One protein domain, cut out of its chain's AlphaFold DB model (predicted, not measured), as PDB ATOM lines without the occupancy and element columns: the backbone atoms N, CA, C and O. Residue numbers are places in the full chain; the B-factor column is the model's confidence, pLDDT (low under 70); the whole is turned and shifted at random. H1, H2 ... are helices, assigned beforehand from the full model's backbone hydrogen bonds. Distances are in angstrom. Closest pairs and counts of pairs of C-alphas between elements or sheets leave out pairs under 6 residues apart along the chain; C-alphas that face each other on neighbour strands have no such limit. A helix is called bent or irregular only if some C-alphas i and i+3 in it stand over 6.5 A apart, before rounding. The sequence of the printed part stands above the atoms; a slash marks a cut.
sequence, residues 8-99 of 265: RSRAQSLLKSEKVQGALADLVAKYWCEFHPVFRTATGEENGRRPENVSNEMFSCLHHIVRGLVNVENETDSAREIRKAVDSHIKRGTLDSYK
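AT A GLANCE: This is residues 8 to 99 of the 265 residues of an uncharacterized protein of Alphaproteobacteria bacterium (UniProt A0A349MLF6). Three long helices, H2, H3 and H4, lie side by side as a rod-shaped bundle (H2a, H3, H4a, H4b), with short H1 across one end and H2 bending near the other. The 92 printed residues, all helix in class, have four named helices, H1 to H4 in chain order, and are only just compact, close to loose: radius of gyration of the C-alphas 14.2 A, spans 43 by 20 by 17 A.

IN THESE COORDINATES: H1, residues 8 to 14, begins at C-alpha 8 (75.208, 120.412, -25.328). H2, residues 18 to 45, and H4, residues 75 to 99, each one helix by hydrogen bonds, are bent: C-alphas 34 and 37, like 87 and 90, are 6.6 A apart. Their arms are H2a, 18 to 34, 23.0 A; H2b, 37 to 45; H4a, 75 to 87, 18.6 A; H4b, 90 to 99. H3, residues 52 to 70, measures 26.7 A.

HOW THE PARTS SIT: H1 touches H3, about perpendicular at 87 degrees, C-alphas of Ala 11 and Leu 69 closest at 4.8 A. H2a touches H4a, the same way at a shallow 10 degrees, Val 20 and Ala 79 C-alphas closest at 4.7 A. H3 and H4a form a helical hairpin. Every O i to N i+4 pair inside H1, H2a, H2b, H3 and H4b is within hydrogen-bond range, and in H4a 7 of 9 are.

THE WHOLE: The printed part has no cut and no long link; no printed residue has a pLDDT, the model's own confidence, under 70.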
ATOM      1  N   ARG A   8      74.263 120.351 -24.207       87.88
ATOM      2  CA  ARG A   8      75.208 120.412 -25.328       87.88
ATOM      3  C   ARG A   8      74.505 120.205 -26.665       87.88
ATOM      4  O   ARG A   8      74.717 120.995 -27.585       87.88
ATOM      5  N   SER A   9      73.658 119.182 -26.776       87.44
ATOM      6  CA  SER A   9      72.904 118.906 -28.008       87.44
ATOM      7  C   SER A   9      71.949 120.053 -28.354       87.44
ATOM      8  O   SER A   9      71.855 120.458 -29.515       87.44
ATOM      9  N   ARG A  10      71.295 120.642 -27.344       87.19
ATOM     10  CA  ARG A  10      70.440 121.825 -27.513       87.19
ATOM     11  C   ARG A  10      71.226 123.036 -28.003       87.19
ATOM     12  O   ARG A  10      70.848 123.622 -29.016       87.19
ATOM     13  N   ALA A  11      72.328 123.377 -27.338       90.81
ATOM     14  CA  ALA A  11      73.172 124.502 -27.732       90.81
ATOM     15  C   ALA A  11      73.671 124.343 -29.177       90.81
ATOM     16  O   ALA A  11      73.585 125.277 -29.970       90.81
ATOM     17  N   GLN A  12      74.113 123.139 -29.559       91.50
ATOM     18  CA  GLN A  12      74.528 122.836 -30.932       91.50
ATOM     19  C   GLN A  12      73.395 122.999 -31.951       91.50
ATOM     20  O   GLN A  12      73.647 123.447 -33.068       91.50
ATOM     21  N   SER A  13      72.162 122.639 -31.591       91.25
ATOM     22  CA  SER A  13      70.996 122.852 -32.449       91.25
ATOM     23  C   SER A  13      70.680 124.340 -32.611       91.25
ATOM     24  O   SER A  13      70.486 124.804 -33.730       91.25
ATOM     25  N   LEU A  14      70.670 125.105 -31.514       92.94
ATOM     26  CA  LEU A  14      70.383 126.543 -31.536       92.94
ATOM     27  C   LEU A  14      71.441 127.333 -32.313       92.94
ATOM     28  O   LEU A  14      71.092 128.237 -33.062       92.94
ATOM     29  N   LEU A  15      72.717 126.949 -32.216       93.75
ATOM     30  CA  LEU A  15      73.808 127.576 -32.968       93.75
ATOM     31  C   LEU A  15      73.690 127.413 -34.492       93.75
ATOM     32  O   LEU A  15      74.379 128.122 -35.220       93.75
ATOM     33  N   LYS A  16      72.841 126.507 -34.994       94.50
ATOM     34  CA  LYS A  16      72.548 126.382 -36.433       94.50
ATOM     35  C   LYS A  16      71.462 127.349 -36.909       94.50
ATOM     36  O   LYS A  16      71.303 127.508 -38.113       94.50
ATOM     37  N   SER A  17      70.714 127.969 -35.996       96.12
ATOM     38  CA  SER A  17      69.677 128.940 -36.349       96.12
ATOM     39  C   SER A  17      70.307 130.252 -36.806       96.12
ATOM     40  O   SER A  17      71.098 130.854 -36.074       96.12
ATOM     41  N   GLU A  18      69.893 130.745 -37.972       97.06
ATOM     42  CA  GLU A  18      70.332 132.041 -38.507       97.06
ATOM     43  C   GLU A  18      70.024 133.199 -37.547       97.06
ATOM     44  O   GLU A  18      70.810 134.137 -37.436       97.06
ATOM     45  N   LYS A  19      68.925 133.129 -36.781       96.25
ATOM     46  CA  LYS A  19      68.576 134.168 -35.794       96.25
ATOM     47  C   LYS A  19      69.586 134.237 -34.654       96.25
ATOM     48  O   LYS A  19      69.977 135.328 -34.237       96.25
ATOM     49  N   VAL A  20      69.979 133.075 -34.136       96.12
ATOM     50  CA  VAL A  20      70.955 132.963 -33.043       96.12
ATOM     51  C   VAL A  20      72.338 133.363 -33.548       96.12
ATOM     52  O   VAL A  20      73.018 134.149 -32.893       96.12
ATOM     53  N   GLN A  21      72.724 132.900 -34.740       96.56
ATOM     54  CA  GLN A  21      73.972 133.303 -35.391       96.56
ATOM     55  C   GLN A  21      74.028 134.813 -35.631       96.56
ATOM     56  O   GLN A  21      75.027 135.437 -35.293       96.56
ATOM     57  N   GLY A  22      72.945 135.414 -36.129       96.81
ATOM     58  CA  GLY A  22      72.838 136.859 -36.311       96.81
ATOM     59  C   GLY A  22      72.979 137.622 -34.994       96.81
ATOM     60  O   GLY A  22      73.746 138.573 -34.917       96.81
ATOM     61  N   ALA A  23      72.320 137.172 -33.919       96.00
ATOM     62  CA  ALA A  23      72.462 137.797 -32.600       96.00
ATOM     63  C   ALA A  23      73.894 137.696 -32.035       96.00
ATOM     64  O   ALA A  23      74.378 138.646 -31.420       96.00
ATOM     65  N   LEU A  24      74.581 136.569 -32.247       95.69
ATOM     66  CA  LEU A  24      75.986 136.402 -31.861       95.69
ATOM     67  C   LEU A  24      76.915 137.273 -32.710       95.69
ATOM     68  O   LEU A  24      77.822 137.895 -32.162       95.69
ATOM     69  N   ALA A  25      76.684 137.343 -34.021       95.44
ATOM     70  CA  ALA A  25      77.448 138.193 -34.928       95.44
ATOM     71  C   ALA A  25      77.296 139.675 -34.559       95.44
ATOM     72  O   ALA A  25      78.305 140.366 -34.431       95.44
ATOM     73  N   ASP A  26      76.069 140.133 -34.289       94.50
ATOM     74  CA  ASP A  26      75.782 141.484 -33.795       94.50
ATOM     75  C   ASP A  26      76.556 141.762 -32.494       94.50
ATOM     76  O   ASP A  26      77.218 142.791 -32.366       94.50
ATOM     77  N   LEU A  27      76.523 140.830 -31.532       94.19
ATOM     78  CA  LEU A  27      77.239 140.963 -30.261       94.19
ATOM     79  C   LEU A  27      78.760 141.048 -30.456       94.19
ATOM     80  O   LEU A  27      79.403 141.902 -29.848       94.19
ATOM     81  N   VAL A  28      79.340 140.195 -31.303       93.81
ATOM     82  CA  VAL A  28      80.781 140.210 -31.607       93.81
ATOM     83  C   VAL A  28      81.174 141.500 -32.323       93.81
ATOM     84  O   VAL A  28      82.185 142.100 -31.967       93.81
ATOM     85  N   ALA A  29      80.369 141.966 -33.279       93.69
ATOM     86  CA  ALA A  29      80.602 143.229 -33.970       93.69
ATOM     87  C   ALA A  29      80.571 144.410 -32.990       93.69
ATOM     88  O   ALA A  29      81.492 145.223 -32.976       93.69
ATOM     89  N   LYS A  30      79.569 144.466 -32.103       91.94
ATOM     90  CA  LYS A  30      79.485 145.479 -31.041       91.94
ATOM     91  C   LYS A  30      80.670 145.411 -30.083       91.94
ATOM     92  O   LYS A  30      81.251 146.440 -29.746       91.94
ATOM     93  N   TYR A  31      81.070 144.207 -29.683       92.31
ATOM     94  CA  TYR A  31      82.254 144.020 -28.855       92.31
ATOM     95  C   TYR A  31      83.503 144.568 -29.549       92.31
ATOM     96  O   TYR A  31      84.213 145.373 -28.963       92.31
ATOM     97  N   TRP A  32      83.780 144.152 -30.783       93.31
ATOM     98  CA  TRP A  32      85.057 144.429 -31.437       93.31
ATOM     99  C   TRP A  32      85.167 145.849 -31.994       93.31
ATOM    100  O   TRP A  32      86.233 146.455 -31.916       93.31
ATOM    101  N   CYS A  33      84.076 146.381 -32.543       90.44
ATOM    102  CA  CYS A  33      84.079 147.683 -33.204       90.44
ATOM    103  C   CYS A  33      83.811 148.841 -32.238       90.44
ATOM    104  O   CYS A  33      84.342 149.924 -32.454       90.44
ATOM    105  N   GLU A  34      83.005 148.635 -31.192       88.56
ATOM    106  CA  GLU A  34      82.582 149.728 -30.299       88.56
ATOM    107  C   GLU A  34      83.256 149.629 -28.929       88.56
ATOM    108  O   GLU A  34      83.872 150.584 -28.464       88.56
ATOM    109  N   PHE A  35      83.191 148.469 -28.276       91.56
ATOM    110  CA  PHE A  35      83.669 148.334 -26.899       91.56
ATOM    111  C   PHE A  35      85.185 148.101 -26.786       91.56
ATOM    112  O   PHE A  35      85.867 148.763 -26.002       91.56
ATOM    113  N   HIS A  36      85.736 147.172 -27.568       92.50
ATOM    114  CA  HIS A  36      87.122 146.714 -27.468       92.50
ATOM    115  C   HIS A  36      88.160 147.838 -27.628       92.50
ATOM    116  O   HIS A  36      89.097 147.865 -26.826       92.50
ATOM    117  N   PRO A  37      88.026 148.790 -28.578       91.38
ATOM    118  CA  PRO A  37      88.989 149.880 -28.718       91.38
ATOM    119  C   PRO A  37      89.060 150.752 -27.460       91.38
ATOM    120  O   PRO A  37      90.145 151.049 -26.968       91.38
ATOM    121  N   VAL A  38      87.904 151.102 -26.893       91.94
ATOM    122  CA  VAL A  38      87.811 151.957 -25.700       91.94
ATOM    123  C   VAL A  38      88.310 151.217 -24.465       91.94
ATOM    124  O   VAL A  38      89.060 151.773 -23.668       91.94
ATOM    125  N   PHE A  39      87.949 149.942 -24.332       92.31
ATOM    126  CA  PHE A  39      88.412 149.082 -23.252       92.31
ATOM    127  C   PHE A  39      89.936 148.895 -23.260       92.31
ATOM    128  O   PHE A  39      90.576 148.933 -22.205       92.31
ATOM    129  N   ARG A  40      90.542 148.733 -24.444       92.06
ATOM    130  CA  ARG A  40      92.003 148.682 -24.582       92.06
ATOM    131  C   ARG A  40      92.659 149.980 -24.141       92.06
ATOM    132  O   ARG A  40      93.669 149.916 -23.446       92.06
ATOM    133  N   THR A  41      92.087 151.122 -24.509       90.06
ATOM    134  CA  THR A  41      92.594 152.416 -24.049       90.06
ATOM    135  C   THR A  41      92.489 152.525 -22.534       90.06
ATOM    136  O   THR A  41      93.502 152.755 -21.894       90.06
ATOM    137  N   ALA A  42      91.327 152.233 -21.942       90.06
ATOM    138  CA  ALA A  42      91.145 152.239 -20.488       90.06
ATOM    139  C   ALA A  42      92.151 151.337 -19.754       90.06
ATOM    140  O   ALA A  42      92.711 151.739 -18.744       90.06
ATOM    141  N   THR A  43      92.429 150.147 -20.294       88.94
ATOM    142  CA  THR A  43      93.442 149.232 -19.745       88.94
ATOM    143  C   THR A  43      94.849 149.833 -19.819       88.94
ATOM    144  O   THR A  43      95.624 149.689 -18.881       88.94
ATOM    145  N   GLY A  44      95.199 150.496 -20.926       86.56
ATOM    146  CA  GLY A  44      96.487 151.182 -21.067       86.56
ATOM    147  C   GLY A  44      96.655 152.301 -20.041       86.56
ATOM    148  O   GLY A  44      97.668 152.344 -19.352       86.56
ATOM    149  N   GLU A  45      95.619 153.125 -19.898       85.88
ATOM    150  CA  GLU A  45      95.542 154.234 -18.940       85.88
ATOM    151  C   GLU A  45      95.553 153.747 -17.474       85.88
ATOM    152  O   GLU A  45      96.046 154.421 -16.579       85.88
ATOM    153  N   GLU A  46      95.104 152.518 -17.203       83.81
ATOM    154  CA  GLU A  46      95.188 151.889 -15.878       83.81
ATOM    155  C   GLU A  46      96.498 151.094 -15.676       83.81
ATOM    156  O   GLU A  46      96.530 150.042 -15.034       83.81
ATOM    157  N   ASN A  47      97.620 151.575 -16.224       81.19
ATOM    158  CA  ASN A  47      98.940 150.927 -16.131       81.19
ATOM    159  C   ASN A  47      98.959 149.475 -16.649       81.19
ATOM    160  O   ASN A  47      99.629 148.600 -16.092       81.19
ATOM    161  N   GLY A  48      98.171 149.187 -17.684       79.69
ATOM    162  CA  GLY A  48      98.011 147.840 -18.233       79.69
ATOM    163  C   GLY A  48      97.180 146.898 -17.357       79.69
ATOM    164  O   GLY A  48      97.014 145.729 -17.719       79.69
ATOM    165  N   ARG A  49      96.652 147.362 -16.216       83.38
ATOM    166  CA  ARG A  49      95.733 146.571 -15.397       83.38
ATOM    167  C   ARG A  49      94.365 146.587 -16.037       83.38
ATOM    168  O   ARG A  49      93.892 147.596 -16.542       83.38
ATOM    169  N   ARG A  50      93.728 145.424 -16.021       81.00
ATOM    170  CA  ARG A  50      92.378 145.287 -16.532       81.00
ATOM    171  C   ARG A  50      91.405 145.886 -15.512       81.00
ATOM    172  O   ARG A  50      91.375 145.363 -14.396       81.00
ATOM    173  N   PRO A  51      90.571 146.872 -15.883       86.81
ATOM    174  CA  PRO A  51      89.603 147.414 -14.946       86.81
ATOM    175  C   PRO A  51      88.629 146.329 -14.483       86.81
ATOM    176  O   PRO A  51      87.982 145.662 -15.303       86.81
ATOM    177  N   GLU A  52      88.519 146.134 -13.170       85.56
ATOM    178  CA  GLU A  52      87.712 145.057 -12.583       85.56
ATOM    179  C   GLU A  52      86.229 145.211 -12.942       85.56
ATOM    180  O   GLU A  52      85.608 144.275 -13.444       85.56
ATOM    181  N   ASN A  53      85.691 146.426 -12.801       85.12
ATOM    182  CA  ASN A  53      84.294 146.728 -13.124       85.12
ATOM    183  C   ASN A  53      83.966 146.393 -14.585       85.12
ATOM    184  O   ASN A  53      82.972 145.731 -14.866       85.12
ATOM    185  N   VAL A  54      84.854 146.750 -15.517       88.69
ATOM    186  CA  VAL A  54      84.665 146.457 -16.944       88.69
ATOM    187  C   VAL A  54      84.807 144.956 -17.235       88.69
ATOM    188  O   VAL A  54      84.112 144.399 -18.086       88.69
ATOM    189  N   SER A  55      85.683 144.268 -16.502       87.00
ATOM    190  CA  SER A  55      85.829 142.811 -16.593       87.00
ATOM    191  C   SER A  55      84.563 142.088 -16.138       87.00
ATOM    192  O   SER A  55      84.136 141.138 -16.797       87.00
ATOM    193  N   ASN A  56      83.926 142.567 -15.069       89.81
ATOM    194  CA  ASN A  56      82.669 142.025 -14.553       89.81
ATOM    195  C   ASN A  56      81.523 142.164 -15.566       89.81
ATOM    196  O   ASN A  56      80.737 141.228 -15.743       89.81
ATOM    197  N   GLU A  57      81.467 143.278 -16.300       91.44
ATOM    198  CA  GLU A  57      80.512 143.452 -17.401       91.44
ATOM    199  C   GLU A  57      80.755 142.421 -18.519       91.44
ATOM    200  O   GLU A  57      79.815 141.774 -18.983       91.44
ATOM    201  N   MET A  58      82.015 142.155 -18.889       87.88
ATOM    202  CA  MET A  58      82.335 141.117 -19.882       87.88
ATOM    203  C   MET A  58      81.944 139.704 -19.431       87.88
ATOM    204  O   MET A  58      81.416 138.924 -20.231       87.88
ATOM    205  N   PHE A  59      82.174 139.353 -18.164       90.06
ATOM    206  CA  PHE A  59      81.711 138.072 -17.621       90.06
ATOM    207  C   PHE A  59      80.182 137.974 -17.628       90.06
ATOM    208  O   PHE A  59      79.624 136.923 -17.947       90.06
ATOM    209  N   SER A  60      79.496 139.082 -17.366       92.50
ATOM    210  CA  SER A  60      78.037 139.139 -17.412       92.50
ATOM    211  C   SER A  60      77.493 138.995 -18.842       92.50
ATOM    212  O   SER A  60      76.496 138.298 -19.047       92.50
ATOM    213  N   CYS A  61      78.183 139.529 -19.861       93.00
ATOM    214  CA  CYS A  61      77.874 139.227 -21.266       93.00
ATOM    215  C   CYS A  61      77.934 137.719 -21.549       93.00
ATOM    216  O   CYS A  61      77.008 137.171 -22.149       93.00
ATOM    217  N   LEU A  62      78.998 137.040 -21.102       91.94
ATOM    218  CA  LEU A  62      79.147 135.591 -21.289       91.94
ATOM    219  C   LEU A  62      78.000 134.820 -20.631       91.94
ATOM    220  O   LEU A  62      77.496 133.861 -21.214       91.94
ATOM    221  N   HIS A  63      77.537 135.262 -19.462       94.19
ATOM    222  CA  HIS A  63      76.405 134.638 -18.786       94.19
ATOM    223  C   HIS A  63      75.113 134.702 -19.618       94.19
ATOM    224  O   HIS A  63      74.412 133.696 -19.721       94.19
ATOM    225  N   HIS A  64      74.825 135.824 -20.286       94.50
ATOM    226  CA  HIS A  64      73.687 135.918 -21.210       94.50
ATOM    227  C   HIS A  64      73.825 134.996 -22.423       94.50
ATOM    228  O   HIS A  64      72.843 134.372 -22.826       94.50
ATOM    229  N   ILE A  65      75.034 134.858 -22.979       93.81
ATOM    230  CA  ILE A  65      75.286 133.930 -24.091       93.81
ATOM    231  C   ILE A  65      75.013 132.493 -23.646       93.81
ATOM    232  O   ILE A  65      74.225 131.790 -24.275       93.81
ATOM    233  N   VAL A  66      75.621 132.064 -22.536       92.88
ATOM    234  CA  VAL A  66      75.448 130.704 -22.006       92.88
ATOM    235  C   VAL A  66      73.980 130.444 -21.687       92.88
ATOM    236  O   VAL A  66      73.425 129.437 -22.120       92.88
ATOM    237  N   ARG A  67      73.307 131.378 -21.006       92.00
ATOM    238  CA  ARG A  67      71.880 131.260 -20.698       92.00
ATOM    239  C   ARG A  67      71.038 131.136 -21.966       92.00
ATOM    240  O   ARG A  67      70.170 130.269 -22.014       92.00
ATOM    241  N   GLY A  68      71.306 131.956 -22.982       93.44
ATOM    242  CA  GLY A  68      70.602 131.914 -24.262       93.44
ATOM    243  C   GLY A  68      70.789 130.596 -25.012       93.44
ATOM    244  O   GLY A  68      69.859 130.143 -25.672       93.44
ATOM    245  N   LEU A  69      71.952 129.954 -24.895       92.38
ATOM    246  CA  LEU A  69      72.253 128.699 -25.592       92.38
ATOM    247  C   LEU A  69      71.812 127.441 -24.830       92.38
ATOM    248  O   LEU A  69      71.576 126.406 -25.447       92.38
ATOM    249  N   VAL A  70      71.718 127.516 -23.502       90.19
ATOM    250  CA  VAL A  70      71.535 126.338 -22.639       90.19
ATOM    251  C   VAL A  70      70.146 126.296 -21.996       90.19
ATOM    252  O   VAL A  70      69.480 125.256 -21.992       90.19
ATOM    253  N   ASN A  71      69.679 127.436 -21.486       87.12
ATOM    254  CA  ASN A  71      68.494 127.515 -20.623       87.12
ATOM    255  C   ASN A  71      67.218 127.905 -21.374       87.12
ATOM    256  O   ASN A  71      66.164 128.036 -20.759       87.12
ATOM    257  N   VAL A  72      67.314 128.122 -22.683       86.00
ATOM    258  CA  VAL A  72      66.201 128.559 -23.521       86.00
ATOM    259  C   VAL A  72      65.916 127.506 -24.582       86.00
ATOM    260  O   VAL A  72      66.834 126.908 -25.134       86.00
ATOM    261  N   GLU A  73      64.636 127.251 -24.843       84.25
ATOM    262  CA  GLU A  73      64.210 126.118 -25.672       84.25
ATOM    263  C   GLU A  73      64.053 126.459 -27.155       84.25
ATOM    264  O   GLU A  73      64.135 125.569 -27.997       84.25
ATOM    265  N   ASN A  74      63.852 127.736 -27.494       91.25
ATOM    266  CA  ASN A  74      63.620 128.175 -28.868       91.25
ATOM    267  C   ASN A  74      64.601 129.268 -29.318       91.25
ATOM    268  O   ASN A  74      65.161 130.024 -28.522       91.25
ATOM    269  N   GLU A  75      64.778 129.359 -30.634       93.31
ATOM    270  CA  GLU A  75      65.702 130.291 -31.289       93.31
ATOM    271  C   GLU A  75      65.380 131.770 -31.045       93.31
ATOM    272  O   GLU A  75      66.292 132.585 -30.922       93.31
ATOM    273  N   THR A  76      64.099 132.134 -30.946       94.50
ATOM    274  CA  THR A  76      63.671 133.530 -30.778       94.50
ATOM    275  C   THR A  76      64.042 134.044 -29.393       94.50
ATOM    276  O   THR A  76      64.627 135.119 -29.252       94.50
ATOM    277  N   ASP A  77      63.741 133.264 -28.360       94.62
ATOM    278  CA  ASP A  77      64.066 133.604 -26.983       94.62
ATOM    279  C   ASP A  77      65.581 133.531 -26.739       94.62
ATOM    280  O   ASP A  77      66.117 134.363 -26.005       94.62
ATOM    281  N   SER A  78      66.279 132.592 -27.393       95.12
ATOM    282  CA  SER A  78      67.742 132.479 -27.358       95.12
ATOM    283  C   SER A  78      68.403 133.735 -27.933       95.12
ATOM    284  O   SER A  78      69.196 134.393 -27.256       95.12
ATOM    285  N   ALA A  79      67.996 134.142 -29.142       95.81
ATOM    286  CA  ALA A  79      68.477 135.362 -29.782       95.81
ATOM    287  C   ALA A  79      68.158 136.615 -28.948       95.81
ATOM    288  O   ALA A  79      68.994 137.511 -28.837       95.81
ATOM    289  N   ARG A  80      66.974 136.678 -28.319       95.69
ATOM    290  CA  ARG A  80      66.607 137.778 -27.412       95.69
ATOM    291  C   ARG A  80      67.509 137.828 -26.181       95.69
ATOM    292  O   ARG A  80      67.930 138.914 -25.798       95.69
ATOM    293  N   GLU A  81      67.803 136.691 -25.556       95.25
ATOM    294  CA  GLU A  81      68.684 136.637 -24.384       95.25
ATOM    295  C   GLU A  81      70.118 137.058 -24.733       95.25
ATOM    296  O   GLU A  81      70.711 137.842 -23.998       95.25
ATOM    297  N   ILE A  82      70.637 136.637 -25.891       95.12
ATOM    298  CA  ILE A  82      71.951 137.071 -26.390       95.12
ATOM    299  C   ILE A  82      71.966 138.585 -26.649       95.12
ATOM    300  O   ILE A  82      72.903 139.268 -26.239       95.12
ATOM    301  N   ARG A  83      70.909 139.145 -27.258       94.75
ATOM    302  CA  ARG A  83      70.796 140.598 -27.498       94.75
ATOM    303  C   ARG A  83      70.800 141.416 -26.204       94.75
ATOM    304  O   ARG A  83      71.359 142.510 -26.197       94.75
ATOM    305  N   LYS A  84      70.282 140.880 -25.091       93.94
ATOM    306  CA  LYS A  84      70.369 141.566 -23.788       93.94
ATOM    307  C   LYS A  84      71.810 141.839 -23.373       93.94
ATOM    308  O   LYS A  84      72.045 142.896 -22.808       93.94
ATOM    309  N   ALA A  85      72.768 140.966 -23.705       92.12
ATOM    310  CA  ALA A  85      74.184 141.194 -23.408       92.12
ATOM    311  C   ALA A  85      74.697 142.521 -23.991       92.12
ATOM    312  O   ALA A  85      75.493 143.210 -23.351       92.12
ATOM    313  N   VAL A  86      74.218 142.886 -25.187       87.31
ATOM    314  CA  VAL A  86      74.537 144.165 -25.833       87.31
ATOM    315  C   VAL A  86      73.902 145.319 -25.062       87.31
ATOM    316  O   VAL A  86      74.571 146.299 -24.736       87.31
ATOM    317  N   ASP A  87      72.607 145.206 -24.766       85.88
ATOM    318  CA  ASP A  87      71.828 146.297 -24.187       85.88
ATOM    319  C   ASP A  87      72.150 146.586 -22.718       85.88
ATOM    320  O   ASP A  87      72.033 147.741 -22.304       85.88
ATOM    321  N   SER A  88      72.562 145.581 -21.941       86.56
ATOM    322  CA  SER A  88      72.899 145.745 -20.525       86.56
ATOM    323  C   SER A  88      74.392 145.945 -20.289       86.56
ATOM    324  O   SER A  88      74.768 146.922 -19.649       86.56
ATOM    325  N   HIS A  89      75.238 145.049 -20.797       91.75
ATOM    326  CA  HIS A  89      76.618 144.928 -20.322       91.75
ATOM    327  C   HIS A  89      77.648 145.527 -21.276       91.75
ATOM    328  O   HIS A  89      78.544 146.233 -20.823       91.75
ATOM    329  N   ILE A  90      77.500 145.348 -22.597       91.12
ATOM    330  CA  ILE A  90      78.408 146.000 -23.559       91.12
ATOM    331  C   ILE A  90      78.315 147.521 -23.421       91.12
ATOM    332  O   ILE A  90      79.338 148.181 -23.272       91.12
ATOM    333  N   LYS A  91      77.101 148.086 -23.387       88.38
ATOM    334  CA  LYS A  91      76.917 149.538 -23.219       88.38
ATOM    335  C   LYS A  91      77.517 150.056 -21.912       88.38
ATOM    336  O   LYS A  91      78.220 151.063 -21.938       88.38
ATOM    337  N   ARG A  92      77.271 149.383 -20.781       89.31
ATOM    338  CA  ARG A  92      77.842 149.776 -19.480       89.31
ATOM    339  C   ARG A  92      79.359 149.679 -19.478       89.31
ATOM    340  O   ARG A  92      80.013 150.653 -19.127       89.31
ATOM    341  N   GLY A  93      79.904 148.567 -19.968       92.44
ATOM    342  CA  GLY A  93      81.340 148.390 -20.131       92.44
ATOM    343  C   GLY A  93      81.963 149.504 -20.974       92.44
ATOM    344  O   GLY A  93      83.012 150.031 -20.602       92.44
ATOM    345  N   THR A  94      81.317 149.909 -22.073       92.38
ATOM    346  CA  THR A  94      81.772 151.025 -22.917       92.38
ATOM    347  C   THR A  94      81.808 152.338 -22.134       92.38
ATOM    348  O   THR A  94      82.829 153.026 -22.140       92.38
ATOM    349  N   LEU A  95      80.732 152.675 -21.418       91.94
ATOM    350  CA  LEU A  95      80.654 153.893 -20.601       91.94
ATOM    351  C   LEU A  95      81.709 153.905 -19.489       91.94
ATOM    352  O   LEU A  95      82.384 154.914 -19.284       91.94
ATOM    353  N   ASP A  96      81.876 152.790 -18.781       92.38
ATOM    354  CA  ASP A  96      82.874 152.651 -17.722       92.38
ATOM    355  C   ASP A  96      84.295 152.774 -18.269       92.38
ATOM    356  O   ASP A  96      85.108 153.495 -17.691       92.38
ATOM    357  N   SER A  97      84.569 152.172 -19.428       94.44
ATOM    358  CA  SER A  97      85.863 152.299 -20.106       94.44
ATOM    359  C   SER A  97      86.165 153.752 -20.479       94.44
ATOM    360  O   SER A  97      87.268 154.230 -20.214       94.44
ATOM    361  N   TYR A  98      85.187 154.494 -21.017       95.31
ATOM    362  CA  TYR A  98      85.357 155.930 -21.266       95.31
ATOM    363  C   TYR A  98      85.648 156.703 -19.983       95.31
ATOM    364  O   TYR A  98      86.568 157.516 -19.958       95.31
ATOM    365  N   LYS A  99      84.886 156.456 -18.911       94.19
ATOM    366  CA  LYS A  99      85.082 157.135 -17.624       94.19
ATOM    367  C   LYS A  99      86.488 156.899 -17.079       94.19
ATOM    368  O   LYS A  99      87.116 157.861 -16.650       94.19
TER     369      LYS A  99